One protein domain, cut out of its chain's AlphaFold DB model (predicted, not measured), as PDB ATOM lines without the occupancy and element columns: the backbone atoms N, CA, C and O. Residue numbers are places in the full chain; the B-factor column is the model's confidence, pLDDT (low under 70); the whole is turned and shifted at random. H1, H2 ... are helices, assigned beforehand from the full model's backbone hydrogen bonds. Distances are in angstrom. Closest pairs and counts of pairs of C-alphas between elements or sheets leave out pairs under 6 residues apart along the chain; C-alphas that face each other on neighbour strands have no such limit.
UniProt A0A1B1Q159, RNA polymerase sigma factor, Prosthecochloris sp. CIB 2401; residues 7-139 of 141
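AT A GLANCE: This is residues 7 to 139 of the 141 residues of the protein "RNA polymerase sigma factor" of Prosthecochloris sp. CIB 2401 (UniProt A0A1B1Q159). A cluster of mostly crossed helices is built round the later half of the long helix H4: H1, H5 and H6 pack on that half, H2 packs on H1 and H3, and H6 crosses H4 nearly at a right angle, away from H1, H2 and H3. A long loop, residues 62 to 76, swings out before H4; residues 71 to 77 stick out, and so do residues 132 to 139, which belong to H6. The printed part has 133 residues with six named helices, H1 to H6 in that order, and no named strand; its class is all helix. It is compact, with a radius of gyration of the C-alphas of 15.3 A, and spans 48 by 33 by 31 A.

HOW THE PARTS SIT: H1, residues 8 to 23, touches H2, residues 26 to 38, at a steep tilt of 50 degrees, opposite ways; their closest C-alphas, of Ala 19 and Ser 29, are 4.8 A apart. H2 touches H3, residues 46 to 61, with its residues 32 to 37 alone, closest at the C-alphas of Thr 36 and Phe 53, 5.0 A apart. H1 and H3 only just touch, with 3 pairs of C-alphas within 8 A, the closest those of Leu 11 and Val 46 at 7.9 A, and run the same way at a shallow tilt of 23 degrees. H4, residues 77 to 100, forms with H1 and H3 a bundle, three helices grouped together. H4 touches H1 with residues 90 to 98 alone; the closest C-alphas, of Ile 18 and Leu 97, are 6.2 A apart. H4 and H3 are close but not clearly touching, with the closest C-alphas, of Val 58 and Asp 87, 6.6 A apart. H4 and H5, residues 106 to 113, form a helical hairpin at a steep tilt of 40 degrees, closest at the C-alphas of Ser 95 and Ile 109, 6.3 A apart. H5 also touches H3, where the closest C-alphas, of Lys 51 and Val 112, are 5.6 A apart. H6, residues 117 to 139, is about perpendicular to H4 at 84 degrees; they touch, closest at the C-alphas of Ile 92 and Trp 123, 5.5 A apart. H6 is apart from H1, H2 and H3. In H1 to H6 every O i to N i+4 pair is within hydrogen-bond range.

IN THESE COORDINATES: H1 begins at C-alpha 8, (119.939, 158.497, 109.075), and is 22.3 A long. H3 is 21.9 A long. H4, the longest helix by residues, measures 35.1 A from C-alpha 77 at (119.329, 117.669, 97.229). H6 measures 32.8 A and ends at C-alpha 139, (143.571, 145.974, 86.815).

THE WHOLE: The two C-alphas farthest apart, of Asn 7 and Glu 73, are 49.6 A apart. The printed part has no cut. The link from H3 to H4 is long. The pLDDT is under 70 in residues 62 to 79 and 132 to 139, and its mean over the printed part is 83.0.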
ATOM      1  N   ASN A   7     124.169 158.681 111.481       78.81
ATOM      2  CA  ASN A   7     123.007 159.517 111.211       78.81
ATOM      3  C   ASN A   7     122.135 158.847 110.117       78.81
ATOM      4  O   ASN A   7     122.640 158.009 109.364       78.81
ATOM      5  N   PRO A   8     120.834 159.170 110.019       75.88
ATOM      6  CA  PRO A   8     119.939 158.497 109.075       75.88
ATOM      7  C   PRO A   8     120.343 158.627 107.597       75.88
ATOM      8  O   PRO A   8     120.102 157.703 106.826       75.88
ATOM      9  N   VAL A   9     120.966 159.744 107.209       81.19
ATOM     10  CA  VAL A   9     121.399 160.002 105.825       81.19
ATOM     11  C   VAL A   9     122.628 159.160 105.480       81.19
ATOM     12  O   VAL A   9     122.621 158.461 104.477       81.19
ATOM     13  N   GLU A  10     123.635 159.140 106.358       86.25
ATOM     14  CA  GLU A  10     124.823 158.283 106.221       86.25
ATOM     15  C   GLU A  10     124.440 156.806 106.128       86.25
ATOM     16  O   GLU A  10     125.012 156.057 105.342       86.25
ATOM     17  N   LEU A  11     123.455 156.379 106.923       84.94
ATOM     18  CA  LEU A  11     122.961 155.008 106.876       84.94
ATOM     19  C   LEU A  11     122.304 154.677 105.531       84.94
ATOM     20  O   LEU A  11     122.492 153.575 105.014       84.94
ATOM     21  N   LEU A  12     121.521 155.603 104.979       86.88
ATOM     22  CA  LEU A  12     120.861 155.418 103.690       86.88
ATOM     23  C   LEU A  12     121.891 155.323 102.559       86.88
ATOM     24  O   LEU A  12     121.812 154.401 101.746       86.88
ATOM     25  N   ASP A  13     122.883 156.216 102.552       92.25
ATOM     26  CA  ASP A  13     123.973 156.212 101.571       92.25
ATOM     27  C   ASP A  13     124.790 154.914 101.639       92.25
ATOM     28  O   ASP A  13     125.086 154.303 100.604       92.25
ATOM     29  N   ASP A  14     125.099 154.433 102.847       94.31
ATOM     30  CA  ASP A  14     125.766 153.144 103.039       94.31
ATOM     31  C   ASP A  14     124.932 151.994 102.474       94.31
ATOM     32  O   ASP A  14     125.452 151.164 101.731       94.31
ATOM     33  N   ILE A  15     123.645 151.924 102.831       94.88
ATOM     34  CA  ILE A  15     122.746 150.844 102.412       94.88
ATOM     35  C   ILE A  15     122.622 150.822 100.889       94.88
ATOM     36  O   ILE A  15     122.707 149.750 100.288       94.88
ATOM     37  N   TYR A  16     122.494 151.987 100.253       96.06
ATOM     38  CA  TYR A  16     122.453 152.080  98.798       96.06
ATOM     39  C   TYR A  16     123.776 151.651  98.154       96.06
ATOM     40  O   TYR A  16     123.784 150.853  97.215       96.06
ATOM     41  N   THR A  17     124.908 152.104  98.697       96.00
ATOM     42  CA  THR A  17     126.236 151.716  98.206       96.00
ATOM     43  C   THR A  17     126.442 150.205  98.338       96.00
ATOM     44  O   THR A  17     126.885 149.546  97.397       96.00
ATOM     45  N   ILE A  18     126.061 149.618  99.473       96.00
ATOM     46  CA  ILE A  18     126.109 148.173  99.702       96.00
ATOM     47  C   ILE A  18     125.201 147.438  98.707       96.00
ATOM     48  O   ILE A  18     125.649 146.465  98.099       96.00
ATOM     49  N   ALA A  19     123.969 147.909  98.487       95.69
ATOM     50  CA  ALA A  19     123.040 147.345  97.504       95.69
ATOM     51  C   ALA A  19     123.641 147.311  96.097       95.69
ATOM     52  O   ALA A  19     123.561 146.287  95.414       95.69
ATOM     53  N   TYR A  20     124.329 148.382  95.705       95.00
ATOM     54  CA  TYR A  20     125.022 148.466  94.425       95.00
ATOM     55  C   TYR A  20     126.165 147.465  94.302       95.00
ATOM     56  O   TYR A  20     126.274 146.754  93.301       95.00
ATOM     57  N   TRP A  21     126.991 147.318  95.338       93.00
ATOM     58  CA  TRP A  21     128.041 146.299  95.330       93.00
ATOM     59  C   TRP A  21     127.485 144.877  95.332       93.00
ATOM     60  O   TRP A  21     128.100 143.985  94.735       93.00
ATOM     61  N   MET A  22     126.339 144.658  95.977       91.31
ATOM     62  CA  MET A  22     125.651 143.373  96.030       91.31
ATOM     63  C   MET A  22     125.073 142.983  94.665       91.31
ATOM     64  O   MET A  22     125.446 141.919  94.174       91.31
ATOM     65  N   THR A  23     124.285 143.864  94.043       92.56
ATOM     66  CA  THR A  23     123.474 143.592  92.837       92.56
ATOM     67  C   THR A  23     124.126 143.993  91.511       92.56
ATOM     68  O   THR A  23     123.675 143.574  90.453       92.56
ATOM     69  N   ARG A  24     125.165 144.843  91.529       89.94
ATOM     70  CA  ARG A  24     125.828 145.402  90.329       89.94
ATOM     71  C   ARG A  24     124.906 146.187  89.381       89.94
ATOM     72  O   ARG A  24     125.316 146.487  88.263       89.94
ATOM     73  N   SER A  25     123.704 146.554  89.813       91.94
ATOM     74  CA  SER A  25     122.721 147.253  88.987       91.94
ATOM     75  C   SER A  25     122.049 148.367  89.777       91.94
ATOM     76  O   SER A  25     121.606 148.167  90.906       91.94
ATOM     77  N   GLU A  26     121.957 149.555  89.183       95.19
ATOM     78  CA  GLU A  26     121.328 150.716  89.817       95.19
ATOM     79  C   GLU A  26     119.827 150.491  90.063       95.19
ATOM     80  O   GLU A  26     119.316 150.828  91.134       95.19
ATOM     81  N   SER A  27     119.127 149.881  89.097       94.94
ATOM     82  CA  SER A  27     117.698 149.574  89.221       94.94
ATOM     83  C   SER A  27     117.455 148.525  90.302       94.94
ATOM     84  O   SER A  27     116.635 148.750  91.187       94.94
ATOM     85  N   ALA A  28     118.234 147.441  90.291       93.94
ATOM     86  CA  ALA A  28     118.189 146.387  91.303       93.94
ATOM     87  C   ALA A  28     118.500 146.928  92.709       93.94
ATOM     88  O   ALA A  28     117.830 146.591  93.680       93.94
ATOM     89  N   SER A  29     119.485 147.823  92.812       95.44
ATOM     90  CA  SER A  29     119.849 148.471  94.074       95.44
ATOM     91  C   SER A  29     118.706 149.309  94.620       95.44
ATOM     92  O   SER A  29     118.365 149.188  95.792       95.44
ATOM     93  N   ARG A  30     118.087 150.139  93.774       95.44
ATOM     94  CA  ARG A  30     116.952 150.980  94.170       95.44
ATOM     95  C   ARG A  30     115.783 150.133  94.665       95.44
ATOM     96  O   ARG A  30     115.225 150.443  95.715       95.44
ATOM     97  N   ASP A  31     115.455 149.063  93.949       95.38
ATOM     98  CA  ASP A  31     114.375 148.149  94.325       95.38
ATOM     99  C   ASP A  31     114.661 147.443  95.652       95.38
ATOM    100  O   ASP A  31     113.814 147.428  96.547       95.38
ATOM    101  N   LEU A  32     115.880 146.928  95.827       95.31
ATOM    102  CA  LEU A  32     116.299 146.263  97.056       95.31
ATOM    103  C   LEU A  32     116.230 147.199  98.270       95.31
ATOM    104  O   LEU A  32     115.717 146.819  99.324       95.31
ATOM    105  N   VAL A  33     116.720 148.432  98.126       95.56
ATOM    106  CA  VAL A  33     116.670 149.446  99.189       95.56
ATOM    107  C   VAL A  33     115.228 149.846  99.495       95.56
ATOM    108  O   VAL A  33     114.845 149.892 100.662       95.56
ATOM    109  N   SER A  34     114.405 150.063  98.468       94.69
ATOM    110  CA  SER A  34     112.983 150.379  98.632       94.69
ATOM    111  C   SER A  34     112.248 149.284  99.415       94.69
ATOM    112  O   SER A  34     111.645 149.560 100.453       94.69
ATOM    113  N   ARG A  35     112.389 148.017  98.997       94.62
ATOM    114  CA  ARG A  35     111.811 146.854  99.698       94.62
ATOM    115  C   ARG A  35     112.299 146.752 101.138       94.62
ATOM    116  O   ARG A  35     111.518 146.415 102.022       94.62
ATOM    117  N   THR A  36     113.573 147.060 101.381       95.12
ATOM    118  CA  THR A  36     114.144 147.060 102.731       95.12
ATOM    119  C   THR A  36     113.396 148.033 103.635       95.12
ATOM    120  O   THR A  36     112.920 147.624 104.686       95.12
ATOM    121  N   TYR A  37     113.248 149.295 103.230       92.81
ATOM    122  CA  TYR A  37     112.604 150.308 104.070       92.81
ATOM    123  C   TYR A  37     111.089 150.121 104.205       92.81
ATOM    124  O   TYR A  37     110.538 150.459 105.244       92.81
ATOM    125  N   VAL A  38     110.417 149.545 103.203       92.88
ATOM    126  CA  VAL A  38     108.980 149.220 103.291       92.88
ATOM    127  C   VAL A  38     108.704 148.091 104.293       92.88
ATOM    128  O   VAL A  38     107.647 148.072 104.917       92.88
ATOM    129  N   ASN A  39     109.645 147.160 104.475       90.00
ATOM    130  CA  ASN A  39     109.491 146.001 105.362       90.00
ATOM    131  C   ASN A  39     109.933 146.258 106.812       90.00
ATOM    132  O   ASN A  39     110.051 145.316 107.598       90.00
ATOM    133  N   VAL A  40     110.230 147.508 107.166       91.44
ATOM    134  CA  VAL A  40     110.814 147.871 108.456       91.44
ATOM    135  C   VAL A  40     109.959 148.941 109.133       91.44
ATOM    136  O   VAL A  40     109.441 149.841 108.480       91.44
ATOM    137  N   ASP A  41     109.796 148.835 110.453       89.19
ATOM    138  CA  ASP A  41     109.041 149.806 111.251       89.19
ATOM    139  C   ASP A  41     109.735 151.183 111.302       89.19
ATOM    140  O   ASP A  41     110.965 151.276 111.283       89.19
ATOM    141  N   ASN A  42     108.953 152.260 111.444       82.69
ATOM    142  CA  ASN A  42     109.462 153.636 111.543       82.69
ATOM    143  C   ASN A  42     110.439 153.860 112.714       82.69
ATOM    144  O   ASN A  42     111.236 154.799 112.673       82.69
ATOM    145  N   HIS A  43     110.389 153.029 113.758       84.81
ATOM    146  CA  HIS A  43     111.273 153.092 114.925       84.81
ATOM    147  C   HIS A  43     112.334 151.988 114.954       84.81
ATOM    148  O   HIS A  43     112.979 151.777 115.986       84.81
ATOM    149  N   ALA A  44     112.537 151.285 113.841       87.50
ATOM    150  CA  ALA A  44     113.509 150.213 113.779       87.50
ATOM    151  C   ALA A  44     114.943 150.703 113.990       87.50
ATOM    152  O   ALA A  44     115.385 151.754 113.517       87.50
ATOM    153  N   SER A  45     115.711 149.874 114.679       90.81
ATOM    154  CA  SER A  45     117.144 150.044 114.820       90.81
ATOM    155  C   SER A  45     117.876 149.762 113.509       90.81
ATOM    156  O   SER A  45     117.437 148.983 112.664       90.81
ATOM    157  N   VAL A  46     119.081 150.317 113.382       90.19
ATOM    158  CA  VAL A  46     119.976 150.048 112.245       90.19
ATOM    159  C   VAL A  46     120.196 148.547 112.030       90.19
ATOM    160  O   VAL A  46     120.213 148.071 110.900       90.19
ATOM    161  N   THR A  47     120.327 147.777 113.112       92.12
ATOM    162  CA  THR A  47     120.501 146.322 113.036       92.12
ATOM    163  C   THR A  47     119.291 145.634 112.402       92.12
ATOM    164  O   THR A  47     119.470 144.705 111.620       92.12
ATOM    165  N   GLU A  48     118.073 146.081 112.707       93.31
ATOM    166  CA  GLU A  48     116.841 145.538 112.118       93.31
ATOM    167  C   GLU A  48     116.722 145.899 110.639       93.31
ATOM    168  O   GLU A  48     116.432 145.018 109.833       93.31
ATOM    169  N   VAL A  49     117.060 147.137 110.265       94.31
ATOM    170  CA  VAL A  49     117.122 147.558 108.854       94.31
ATOM    171  C   VAL A  49     118.098 146.674 108.069       94.31
ATOM    172  O   VAL A  49     117.758 146.158 107.008       94.31
ATOM    173  N   LEU A  50     119.301 146.430 108.599       95.12
ATOM    174  CA  LEU A  50     120.309 145.597 107.931       95.12
ATOM    175  C   LEU A  50     119.916 144.110 107.871       95.12
ATOM    176  O   LEU A  50     120.264 143.417 106.912       95.12
ATOM    177  N   LYS A  51     119.167 143.611 108.862       95.44
ATOM    178  CA  LYS A  51     118.572 142.265 108.819       95.44
ATOM    179  C   LYS A  51     117.497 142.163 107.743       95.44
ATOM    180  O   LYS A  51     117.503 141.197 106.979       95.44
ATOM    181  N   ALA A  52     116.619 143.159 107.650       95.50
ATOM    182  CA  ALA A  52     115.601 143.228 106.609       95.50
ATOM    183  C   ALA A  52     116.231 143.333 105.215       95.50
ATOM    184  O   ALA A  52     115.804 142.628 104.304       95.50
ATOM    185  N   PHE A  53     117.304 144.118 105.070       96.06
ATOM    186  CA  PHE A  53     118.083 144.210 103.836       96.06
ATOM    187  C   PHE A  53     118.591 142.840 103.391       96.06
ATOM    188  O   PHE A  53     118.364 142.418 102.257       96.06
ATOM    189  N   ARG A  54     119.244 142.110 104.305       95.06
ATOM    190  CA  ARG A  54     119.748 140.758 104.040       95.06
ATOM    191  C   ARG A  54     118.624 139.819 103.607       95.06
ATOM    192  O   ARG A  54     118.795 139.079 102.643       95.06
ATOM    193  N   ALA A  55     117.493 139.848 104.312       93.19
ATOM    194  CA  ALA A  55     116.339 139.015 103.990       93.19
ATOM    195  C   ALA A  55     115.790 139.329 102.589       93.19
ATOM    196  O   ALA A  55     115.609 138.411 101.794       93.19
ATOM    197  N   CYS A  56     115.618 140.613 102.256       93.81
ATOM    198  CA  CYS A  56     115.167 141.044 100.932       93.81
ATOM    199  C   CYS A  56     116.148 140.627  99.827       93.81
ATOM    200  O   CYS A  56     115.721 140.191  98.761       93.81
ATOM    201  N   TYR A  57     117.460 140.722 100.079       92.75
ATOM    202  CA  TYR A  57     118.469 140.316  99.104       92.75
ATOM    203  C   TYR A  57     118.420 138.812  98.829       92.75
ATOM    204  O   TYR A  57     118.413 138.404  97.672       92.75
ATOM    205  N   VAL A  58     118.372 137.981  99.873       89.38
ATOM    206  CA  VAL A  58     118.311 136.519  99.716       89.38
ATOM    207  C   VAL A  58     117.017 136.094  99.014       89.38
ATOM    208  O   VAL A  58     117.060 135.228  98.145       89.38
ATOM    209  N   ASP A  59     115.894 136.739  99.334       87.81
ATOM    210  CA  ASP A  59     114.597 136.509  98.684       87.81
ATOM    211  C   ASP A  59     114.631 136.831  97.179       87.81
ATOM    212  O   ASP A  59     114.155 136.042  96.367       87.81
ATOM    213  N   SER A  60     115.242 137.956  96.795       84.25
ATOM    214  CA  SER A  60     115.228 138.435  95.402       84.25
ATOM    215  C   SER A  60     116.377 137.893  94.540       84.25
ATOM    216  O   SER A  60     116.199 137.687  93.345       84.25
ATOM    217  N   TYR A  61     117.552 137.644  95.125       77.38
ATOM    218  CA  TYR A  61     118.798 137.350  94.395       77.38
ATOM    219  C   TYR A  61     119.469 136.035  94.814       77.38
ATOM    220  O   TYR A  61     120.446 135.616  94.187       77.38
ATOM    221  N   GLY A  62     118.955 135.341  95.839       64.12
ATOM    222  CA  GLY A  62     119.503 134.059  96.308       64.12
ATOM    223  C   GLY A  62     119.448 132.941  95.256       64.12
ATOM    224  O   GLY A  62     120.210 131.975  95.325       64.12
ATOM    225  N   THR A  63     118.592 133.078  94.242       57.25
ATOM    226  CA  THR A  63     118.437 132.111  93.144       57.25
ATOM    227  C   THR A  63     119.231 132.460  91.884       57.25
ATOM    228  O   THR A  63     119.812 131.547  91.294       57.25
ATOM    229  N   GLU A  64     119.341 133.734  91.500       52.91
ATOM    230  CA  GLU A  64     119.730 134.114  90.127       52.91
ATOM    231  C   GLU A  64     121.161 134.673  89.989       52.91
ATOM    232  O   GLU A  64     121.801 134.447  88.966       52.91
ATOM    233  N   ASP A  65     121.743 135.278  91.032       45.34
ATOM    234  CA  ASP A  65     122.893 136.196  90.859       45.34
ATOM    235  C   ASP A  65     124.282 135.633  91.239       45.34
ATOM    236  O   ASP A  65     125.256 136.363  91.435       45.34
ATOM    237  N   THR A  66     124.420 134.310  91.367       45.84
ATOM    238  CA  THR A  66     125.730 133.677  91.623       45.84
ATOM    239  C   THR A  66     126.206 132.916  90.392       45.84
ATOM    240  O   THR A  66     125.555 131.964  89.972       45.84
ATOM    241  N   CYS A  67     127.366 133.328  89.869       38.81
ATOM    242  CA  CYS A  67     128.052 132.938  88.626       38.81
ATOM    243  C   CYS A  67     128.429 131.439  88.459       38.81
ATOM    244  O   CYS A  67     129.446 131.122  87.851       38.81
ATOM    245  N   MET A  68     127.645 130.489  88.969       35.97
ATOM    246  CA  MET A  68     127.841 129.058  88.719       35.97
ATOM    247  C   MET A  68     126.587 128.496  88.057       35.97
ATOM    248  O   MET A  68     125.637 128.105  88.735       35.97
ATOM    249  N   ALA A  69     126.584 128.499  86.722       37.59
ATOM    250  CA  ALA A  69     125.610 127.769  85.924       37.59
ATOM    251  C   ALA A  69     125.833 126.269  86.154       37.59
ATOM    252  O   ALA A  69     126.825 125.706  85.696       37.59
ATOM    253  N   VAL A  70     124.939 125.642  86.913       42.38
ATOM    254  CA  VAL A  70     124.844 124.184  86.995       42.38
ATOM    255  C   VAL A  70     123.676 123.803  86.102       42.38
ATOM    256  O   VAL A  70     122.558 124.264  86.318       42.38
ATOM    257  N   THR A  71     123.982 123.064  85.040       41.34
ATOM    258  CA  THR A  71     123.013 122.497  84.107       41.34
ATOM    259  C   THR A  71     122.165 121.462  84.823       41.34
ATOM    260  O   THR A  71     122.693 120.616  85.545       41.34
ATOM    261  N   GLU A  72     120.864 121.586  84.606       54.34
ATOM    262  CA  GLU A  72     119.814 120.781  85.203       54.34
ATOM    263  C   GLU A  72     119.994 119.304  84.849       54.34
ATOM    264  O   GLU A  72     120.122 118.991  83.671       54.34
ATOM    265  N   GLU A  73     120.026 118.439  85.869       46.03
ATOM    266  CA  GLU A  73     119.525 117.048  85.896       46.03
ATOM    267  C   GLU A  73     120.091 116.332  87.143       46.03
ATOM    268  O   GLU A  73     121.169 115.755  87.101       46.03
ATOM    269  N   ASP A  74     119.374 116.479  88.273       44.03
ATOM    270  CA  ASP A  74     119.418 115.735  89.564       44.03
ATOM    271  C   ASP A  74     119.247 116.695  90.766       44.03
ATOM    272  O   ASP A  74     120.161 117.025  91.528       44.03
ATOM    273  N   GLU A  75     118.042 117.254  90.911       52.22
ATOM    274  CA  GLU A  75     117.915 118.682  91.237       52.22
ATOM    275  C   GLU A  75     117.118 119.026  92.522       52.22
ATOM    276  O   GLU A  75     116.525 120.093  92.600       52.22
ATOM    277  N   ILE A  76     117.066 118.193  93.575       54.56
ATOM    278  CA  ILE A  76     116.437 118.611  94.865       54.56
ATOM    279  C   ILE A  76     117.468 118.722  95.993       54.56
ATOM    280  O   ILE A  76     117.628 119.793  96.584       54.56
ATOM    281  N   SER A  77     118.230 117.652  96.249       57.91
ATOM    282  CA  SER A  77     119.329 117.669  97.229       57.91
ATOM    283  C   SER A  77     120.411 118.671  96.811       57.91
ATOM    284  O   SER A  77     120.754 119.584  97.567       57.91
ATOM    285  N   SER A  78     120.833 118.593  95.547       60.84
ATOM    286  CA  SER A  78     121.803 119.491  94.921       60.84
ATOM    287  C   SER A  78     121.332 120.950  94.930       60.84
ATOM    288  O   SER A  78     122.089 121.826  95.343       60.84
ATOM    289  N   ARG A  79     120.059 121.229  94.596       64.06
ATOM    290  CA  ARG A  79     119.499 122.597  94.627       64.06
ATOM    291  C   ARG A  79     119.519 123.206  96.028       64.06
ATOM    292  O   ARG A  79     119.866 124.377  96.176       64.06
ATOM    293  N   SER A  80     119.180 122.430  97.061       70.56
ATOM    294  CA  SER A  80     119.227 122.909  98.451       70.56
ATOM    295  C   SER A  80     120.657 123.213  98.912       70.56
ATOM    296  O   SER A  80     120.897 124.219  99.581       70.56
ATOM    297  N   MET A  81     121.632 122.395  98.506       72.81
ATOM    298  CA  MET A  81     123.041 122.605  98.826       72.81
ATOM    299  C   MET A  81     123.598 123.828  98.092       72.81
ATOM    300  O   MET A  81     124.251 124.670  98.709       72.81
ATOM    301  N   ILE A  82     123.279 123.971  96.804       73.38
ATOM    302  CA  ILE A  82     123.661 125.122  95.981       73.38
ATOM    303  C   ILE A  82     123.080 126.412  96.570       73.38
ATOM    304  O   ILE A  82     123.819 127.378  96.736       73.38
ATOM    305  N   ARG A  83     121.800 126.423  96.966       75.88
ATOM    306  CA  ARG A  83     121.170 127.576  97.633       75.88
ATOM    307  C   ARG A  83     121.909 127.961  98.917       75.88
ATOM    308  O   ARG A  83     122.316 129.105  99.058       75.88
ATOM    309  N   ASN A  84     122.191 126.994  99.793       80.50
ATOM    310  CA  ASN A  84     122.951 127.246 101.024       80.50
ATOM    311  C   ASN A  84     124.359 127.814 100.756       80.50
ATOM    312  O   ASN A  84     124.858 128.638 101.525       80.50
ATOM    313  N   LEU A  85     125.019 127.387  99.672       82.62
ATOM    314  CA  LEU A  85     126.316 127.932  99.263       82.62
ATOM    315  C   LEU A  85     126.196 129.368  98.738       82.62
ATOM    316  O   LEU A  85     127.030 130.200  99.101       82.62
ATOM    317  N   LYS A  86     125.167 129.668  97.934       83.06
ATOM    318  CA  LYS A  86     124.877 131.024  97.439       83.06
ATOM    319  C   LYS A  86     124.579 131.979  98.595       83.06
ATOM    320  O   LYS A  86     125.216 133.026  98.688       83.06
ATOM    321  N   ASP A  87     123.724 131.576  99.532       86.00
ATOM    322  CA  ASP A  87     123.381 132.367 100.721       86.00
ATOM    323  C   ASP A  87     124.623 132.646 101.575       86.00
ATOM    324  O   ASP A  87     124.868 133.775 102.002       86.00
ATOM    325  N   LYS A  88     125.482 131.636 101.761       88.56
ATOM    326  CA  LYS A  88     126.753 131.804 102.474       88.56
ATOM    327  C   LYS A  88     127.704 132.758 101.747       88.56
ATOM    328  O   LYS A  88     128.378 133.554 102.396       88.56
ATOM    329  N   ALA A  89     127.796 132.681 100.421       87.62
ATOM    330  CA  ALA A  89     128.625 133.593  99.636       87.62
ATOM    331  C   ALA A  89     128.108 135.038  99.725       87.62
ATOM    332  O   ALA A  89     128.903 135.962  99.926       87.62
ATOM    333  N   ALA A  90     126.786 135.222  99.658       89.94
ATOM    334  CA  ALA A  90     126.128 136.504  99.874       89.94
ATOM    335  C   ALA A  90     126.422 137.056 101.274       89.94
ATOM    336  O   ALA A  90     126.797 138.219 101.397       89.94
ATOM    337  N   ASP A  91     126.362 136.222 102.312       93.56
ATOM    338  CA  ASP A  91     126.678 136.619 103.686       93.56
ATOM    339  C   ASP A  91     128.137 137.033 103.878       93.56
ATOM    340  O   ASP A  91     128.416 138.003 104.585       93.56
ATOM    341  N   ILE A  92     129.079 136.324 103.249       93.62
ATOM    342  CA  ILE A  92     130.502 136.683 103.281       93.62
ATOM    343  C   ILE A  92     130.702 138.050 102.624       93.62
ATOM    344  O   ILE A  92     131.330 138.933 103.213       93.62
ATOM    345  N   LYS A  93     130.142 138.244 101.424       92.69
ATOM    346  CA  LYS A  93     130.208 139.512 100.690       92.69
ATOM    347  C   LYS A  93     129.573 140.648 101.490       92.69
ATOM    348  O   LYS A  93     130.213 141.678 101.686       92.69
ATOM    349  N   PHE A  94     128.372 140.439 102.018       95.00
ATOM    350  CA  PHE A  94     127.665 141.420 102.833       95.00
ATOM    351  C   PHE A  94     128.446 141.758 104.109       95.00
ATOM    352  O   PHE A  94     128.604 142.931 104.427       95.00
ATOM    353  N   SER A  95     129.042 140.768 104.783       96.19
ATOM    354  CA  SER A  95     129.901 140.991 105.957       96.19
ATOM    355  C   SER A  95     131.086 141.906 105.643       96.19
ATOM    356  O   SER A  95     131.369 142.824 106.411       96.19
ATOM    357  N   VAL A  96     131.772 141.683 104.515       95.50
ATOM    358  CA  VAL A  96     132.882 142.547 104.083       95.50
ATOM    359  C   VAL A  96     132.380 143.962 103.809       95.50
ATOM    360  O   VAL A  96     132.941 144.911 104.346       95.50
ATOM    361  N   LEU A  97     131.293 144.116 103.054       94.94
ATOM    362  CA  LEU A  97     130.737 145.431 102.720       94.94
ATOM    363  C   LEU A  97     130.277 146.210 103.964       94.94
ATOM    364  O   LEU A  97     130.558 147.400 104.073       94.94
ATOM    365  N   LEU A  98     129.657 145.542 104.942       95.44
ATOM    366  CA  LEU A  98     129.300 146.155 106.226       95.44
ATOM    367  C   LEU A  98     130.525 146.662 106.997       95.44
ATOM    368  O   LEU A  98     130.440 147.676 107.687       95.44
ATOM    369  N   SER A  99     131.659 145.966 106.892       95.50
ATOM    370  CA  SER A  99     132.900 146.404 107.528       95.50
ATOM    371  C   SER A  99     133.566 147.560 106.784       95.50
ATOM    372  O   SER A  99     134.068 148.461 107.445       95.50
ATOM    373  N   GLU A 100     133.627 147.517 105.450       93.12
ATOM    374  CA  GLU A 100     134.401 148.481 104.652       93.12
ATOM    375  C   GLU A 100     133.624 149.769 104.340       93.12
ATOM    376  O   GLU A 100     134.210 150.845 104.341       93.12
ATOM    377  N   ILE A 101     132.313 149.677 104.093       93.12
ATOM    378  CA  ILE A 101     131.461 150.832 103.758       93.12
ATOM    379  C   ILE A 101     130.845 151.392 105.039       93.12
ATOM    380  O   ILE A 101     131.093 152.528 105.435       93.12
ATOM    381  N   ALA A 102     130.093 150.552 105.749       90.88
ATOM    382  CA  ALA A 102     129.358 151.001 106.924       90.88
ATOM    383  C   ALA A 102     130.224 151.060 108.202       90.88
ATOM    384  O   ALA A 102     129.779 151.581 109.225       90.88
ATOM    385  N   GLY A 103     131.471 150.574 108.175       91.94
ATOM    386  CA  GLY A 103     132.393 150.651 109.315       91.94
ATOM    387  C   GLY A 103     131.951 149.840 110.540       91.94
ATOM    388  O   GLY A 103     132.363 150.142 111.666       91.94
ATOM    389  N   LEU A 104     131.086 148.834 110.364       93.69
ATOM    390  CA  LEU A 104     130.593 148.024 111.477       93.69
ATOM    391  C   LEU A 104     131.711 147.155 112.061       93.69
ATOM    392  O   LEU A 104     132.514 146.542 111.358       93.69
ATOM    393  N   ARG A 105     131.715 147.028 113.389       94.69
ATOM    394  CA  ARG A 105     132.626 146.122 114.099       94.69
ATOM    395  C   ARG A 105     132.171 144.676 113.937       94.69
ATOM    396  O   ARG A 105     130.982 144.404 113.792       94.69
ATOM    397  N   HIS A 106     133.090 143.726 114.120       96.31
ATOM    398  CA  HIS A 106     132.793 142.290 113.992       96.31
ATOM    399  C   HIS A 106     131.594 141.836 114.843       96.31
ATOM    400  O   HIS A 106     130.807 141.011 114.395       96.31
ATOM    401  N   ARG A 107     131.425 142.404 116.048       95.94
ATOM    402  CA  ARG A 107     130.291 142.091 116.933       95.94
ATOM    403  C   ARG A 107     128.953 142.655 116.431       95.94
ATOM    404  O   ARG A 107     127.911 142.059 116.652       95.94
ATOM    405  N   GLN A 108     128.965 143.794 115.745       95.12
ATOM    406  CA  GLN A 108     127.753 144.344 115.128       95.12
ATOM    407  C   GLN A 108     127.384 143.526 113.888       95.12
ATOM    408  O   GLN A 108     126.228 143.162 113.715       95.12
ATOM    409  N   ILE A 109     128.378 143.146 113.080       96.50
ATOM    410  CA  ILE A 109     128.172 142.264 111.924       96.50
ATOM    411  C   ILE A 109     127.642 140.896 112.378       96.50
ATOM    412  O   ILE A 109     126.704 140.389 111.777       96.50
ATOM    413  N   SER A 110     128.155 140.315 113.469       97.50
ATOM    414  CA  SER A 110     127.620 139.051 114.002       97.50
ATOM    415  C   SER A 110     126.156 139.156 114.421       97.50
ATOM    416  O   SER A 110     125.397 138.220 114.199       97.50
ATOM    417  N   GLU A 111     125.756 140.294 114.999       96.38
ATOM    418  CA  GLU A 111     124.360 140.547 115.369       96.38
ATOM    419  C   GLU A 111     123.459 140.687 114.131       96.38
ATOM    420  O   GLU A 111     122.327 140.211 114.164       96.38
ATOM    421  N   VAL A 112     123.949 141.300 113.044       95.12
ATOM    422  CA  VAL A 112     123.217 141.449 111.770       95.12
ATOM    423  C   VAL A 112     123.083 140.114 111.030       95.12
ATOM    424  O   VAL A 112     121.993 139.775 110.583       95.12
ATOM    425  N   ILE A 113     124.175 139.355 110.906       94.56
ATOM    426  CA  ILE A 113     124.230 138.120 110.103       94.56
ATOM    427  C   ILE A 113     123.749 136.882 110.880       94.56
ATOM    428  O   ILE A 113     123.521 135.828 110.291       94.56
ATOM    429  N   ASP A 114     123.591 137.004 112.199       95.19
ATOM    430  CA  ASP A 114     123.192 135.917 113.099       95.19
ATOM    431  C   ASP A 114     124.146 134.708 113.032       95.19
ATOM    432  O   ASP A 114     123.775 133.550 112.819       95.19
ATOM    433  N   LYS A 115     125.444 135.000 113.164       95.62
ATOM    434  CA  LYS A 115     126.532 134.011 113.209       95.62
ATOM    435  C   LYS A 115     127.506 134.344 114.334       95.62
ATOM    436  O   LYS A 115     127.656 135.517 114.663       95.62
ATOM    437  N   PRO A 116     128.235 133.358 114.886       97.88
ATOM    438  CA  PRO A 116     129.289 133.625 115.863       97.88
ATOM    439  C   PRO A 116     130.319 134.646 115.356       97.88
ATOM    440  O   PRO A 116     130.659 134.664 114.168       97.88
ATOM    441  N   VAL A 117     130.859 135.471 116.259       97.38
ATOM    442  CA  VAL A 117     131.856 136.511 115.928       97.38
ATOM    443  C   VAL A 117     133.100 135.899 115.276       97.38
ATOM    444  O   VAL A 117     133.708 136.502 114.394       97.38
ATOM    445  N   GLU A 118     133.468 134.682 115.668       97.25
ATOM    446  CA  GLU A 118     134.568 133.900 115.105       97.25
ATOM    447  C   GLU A 118     134.326 133.571 113.628       97.25
ATOM    448  O   GLU A 118     135.233 133.712 112.806       97.25
ATOM    449  N   THR A 119     133.093 133.198 113.275       96.38
ATOM    450  CA  THR A 119     132.687 132.941 111.888       96.38
ATOM    451  C   THR A 119     132.814 134.208 111.057       96.38
ATOM    452  O   THR A 119     133.430 134.182 109.993       96.38
ATOM    453  N   VAL A 120     132.318 135.334 111.578       97.31
ATOM    454  CA  VAL A 120     132.444 136.643 110.925       97.31
ATOM    455  C   VAL A 120     133.912 137.033 110.747       97.31
ATOM    456  O   VAL A 120     134.299 137.477 109.671       97.31
ATOM    457  N   ARG A 121     134.766 136.816 111.755       96.94
ATOM    458  CA  ARG A 121     136.210 137.095 111.666       96.94
ATOM    459  C   ARG A 121     136.864 136.301 110.532       96.94
ATOM    460  O   ARG A 121     137.627 136.869 109.753       96.94
ATOM    461  N   ASN A 122     136.535 135.015 110.413       95.69
ATOM    462  CA  ASN A 122     137.034 134.164 109.334       95.69
ATOM    463  C   ASN A 122     136.519 134.626 107.964       95.69
ATOM    464  O   ASN A 122     137.295 134.705 107.013       95.69
ATOM    465  N   TRP A 123     135.232 134.968 107.860       94.69
ATOM    466  CA  TRP A 123     134.634 135.486 106.629       94.69
ATOM    467  C   TRP A 123     135.247 136.807 106.186       94.69
ATOM    468  O   TRP A 123     135.543 136.959 105.009       94.69
ATOM    469  N   LEU A 124     135.511 137.729 107.110       95.12
ATOM    470  CA  LEU A 124     136.184 138.991 106.805       95.12
ATOM    471  C   LEU A 124     137.627 138.768 106.350       95.12
ATOM    472  O   LEU A 124     138.055 139.365 105.364       95.12
ATOM    473  N   TYR A 125     138.374 137.893 107.032       93.50
ATOM    474  CA  TYR A 125     139.751 137.573 106.658       93.50
ATOM    475  C   TYR A 125     139.837 137.016 105.229       93.50
ATOM    476  O   TYR A 125     140.560 137.553 104.386       93.50
ATOM    477  N   TRP A 126     139.074 135.958 104.937       88.81
ATOM    478  CA  TRP A 126     139.096 135.316 103.622       88.81
ATOM    479  C   TRP A 126     138.406 136.158 102.550       88.81
ATOM    480  O   TRP A 126     138.907 136.241 101.431       88.81
ATOM    481  N   GLY A 127     137.310 136.827 102.901       88.00
ATOM    482  CA  GLY A 127     136.562 137.711 102.015       88.00
ATOM    483  C   GLY A 127     137.425 138.858 101.506       88.00
ATOM    484  O   GLY A 127     137.552 139.017 100.298       88.00
ATOM    485  N   ARG A 128     138.121 139.594 102.385       90.31
ATOM    486  CA  ARG A 128     139.049 140.667 101.971       90.31
ATOM    487  C   ARG A 128     140.153 140.162 101.049       90.31
ATOM    488  O   ARG A 128     140.482 140.813 100.062       90.31
ATOM    489  N   LYS A 129     140.705 138.981 101.344       84.44
ATOM    490  CA  LYS A 129     141.735 138.348 100.510       84.44
ATOM    491  C   LYS A 129     141.204 137.979  99.120       84.44
ATOM    492  O   LYS A 129     141.955 138.065  98.151       84.44
ATOM    493  N   LEU A 130     139.935 137.585  99.020       78.81
ATOM    494  CA  LEU A 130     139.266 137.299  97.751       78.81
ATOM    495  C   LEU A 130     138.960 138.589  96.971       78.81
ATOM    496  O   LEU A 130     139.340 138.686  95.811       78.81
ATOM    497  N   PHE A 131     138.399 139.615  97.623       70.31
ATOM    498  CA  PHE A 131     138.133 140.925  97.005       70.31
ATOM    499  C   PHE A 131     139.398 141.600  96.474       70.31
ATOM    500  O   PHE A 131     139.388 142.154  95.378       70.31
ATOM    501  N   ALA A 132     140.504 141.523  97.219       64.75
ATOM    502  CA  ALA A 132     141.787 142.040  96.757       64.75
ATOM    503  C   ALA A 132     142.244 141.352  95.460       64.75
ATOM    504  O   ALA A 132     142.784 142.009  94.576       64.75
ATOM    505  N   ARG A 133     141.993 140.045  95.311       59.28
ATOM    506  CA  ARG A 133     142.334 139.296  94.094       59.28
ATOM    507  C   ARG A 133     141.432 139.654  92.917       59.28
ATOM    508  O   ARG A 133     141.954 139.854  91.827       59.28
ATOM    509  N   ASP A 134     140.128 139.808  93.137       55.25
ATOM    510  CA  ASP A 134     139.191 140.222  92.083       55.25
ATOM    511  C   ASP A 134     139.496 141.634  91.557       55.25
ATOM    512  O   ASP A 134     139.398 141.883  90.355       55.25
ATOM    513  N   CYS A 135     139.909 142.561  92.430       50.12
ATOM    514  CA  CYS A 135     140.368 143.889  92.012       50.12
ATOM    515  C   CYS A 135     141.699 143.836  91.247       50.12
ATOM    516  O   CYS A 135     141.851 144.542  90.254       50.12
ATOM    517  N   VAL A 136     142.648 142.990  91.669       42.41
ATOM    518  CA  VAL A 136     143.937 142.821  90.972       42.41
ATOM    519  C   VAL A 136     143.743 142.229  89.576       42.41
ATOM    520  O   VAL A 136     144.336 142.733  88.630       42.41
ATOM    521  N   LEU A 137     142.869 141.230  89.415       42.50
ATOM    522  CA  LEU A 137     142.593 140.613  88.110       42.50
ATOM    523  C   LEU A 137     141.925 141.581  87.118       42.50
ATOM    524  O   LEU A 137     142.154 141.469  85.918       42.50
ATOM    525  N   LYS A 138     141.146 142.553  87.607       45.59
ATOM    526  CA  LYS A 138     140.535 143.606  86.777       45.59
ATOM    527  C   LYS A 138     141.488 144.739  86.394       45.59
ATOM    528  O   LYS A 138     141.200 145.444  85.442       45.59
ATOM    529  N   ALA A 139     142.580 144.942  87.131       40.81
ATOM    530  CA  ALA A 139     143.571 145.974  86.815       40.81
ATOM    531  C   ALA A 139     144.604 145.513  85.768       40.81
ATOM    532  O   ALA A 139     145.369 146.326  85.257       40.81
TER     533      ALA A 139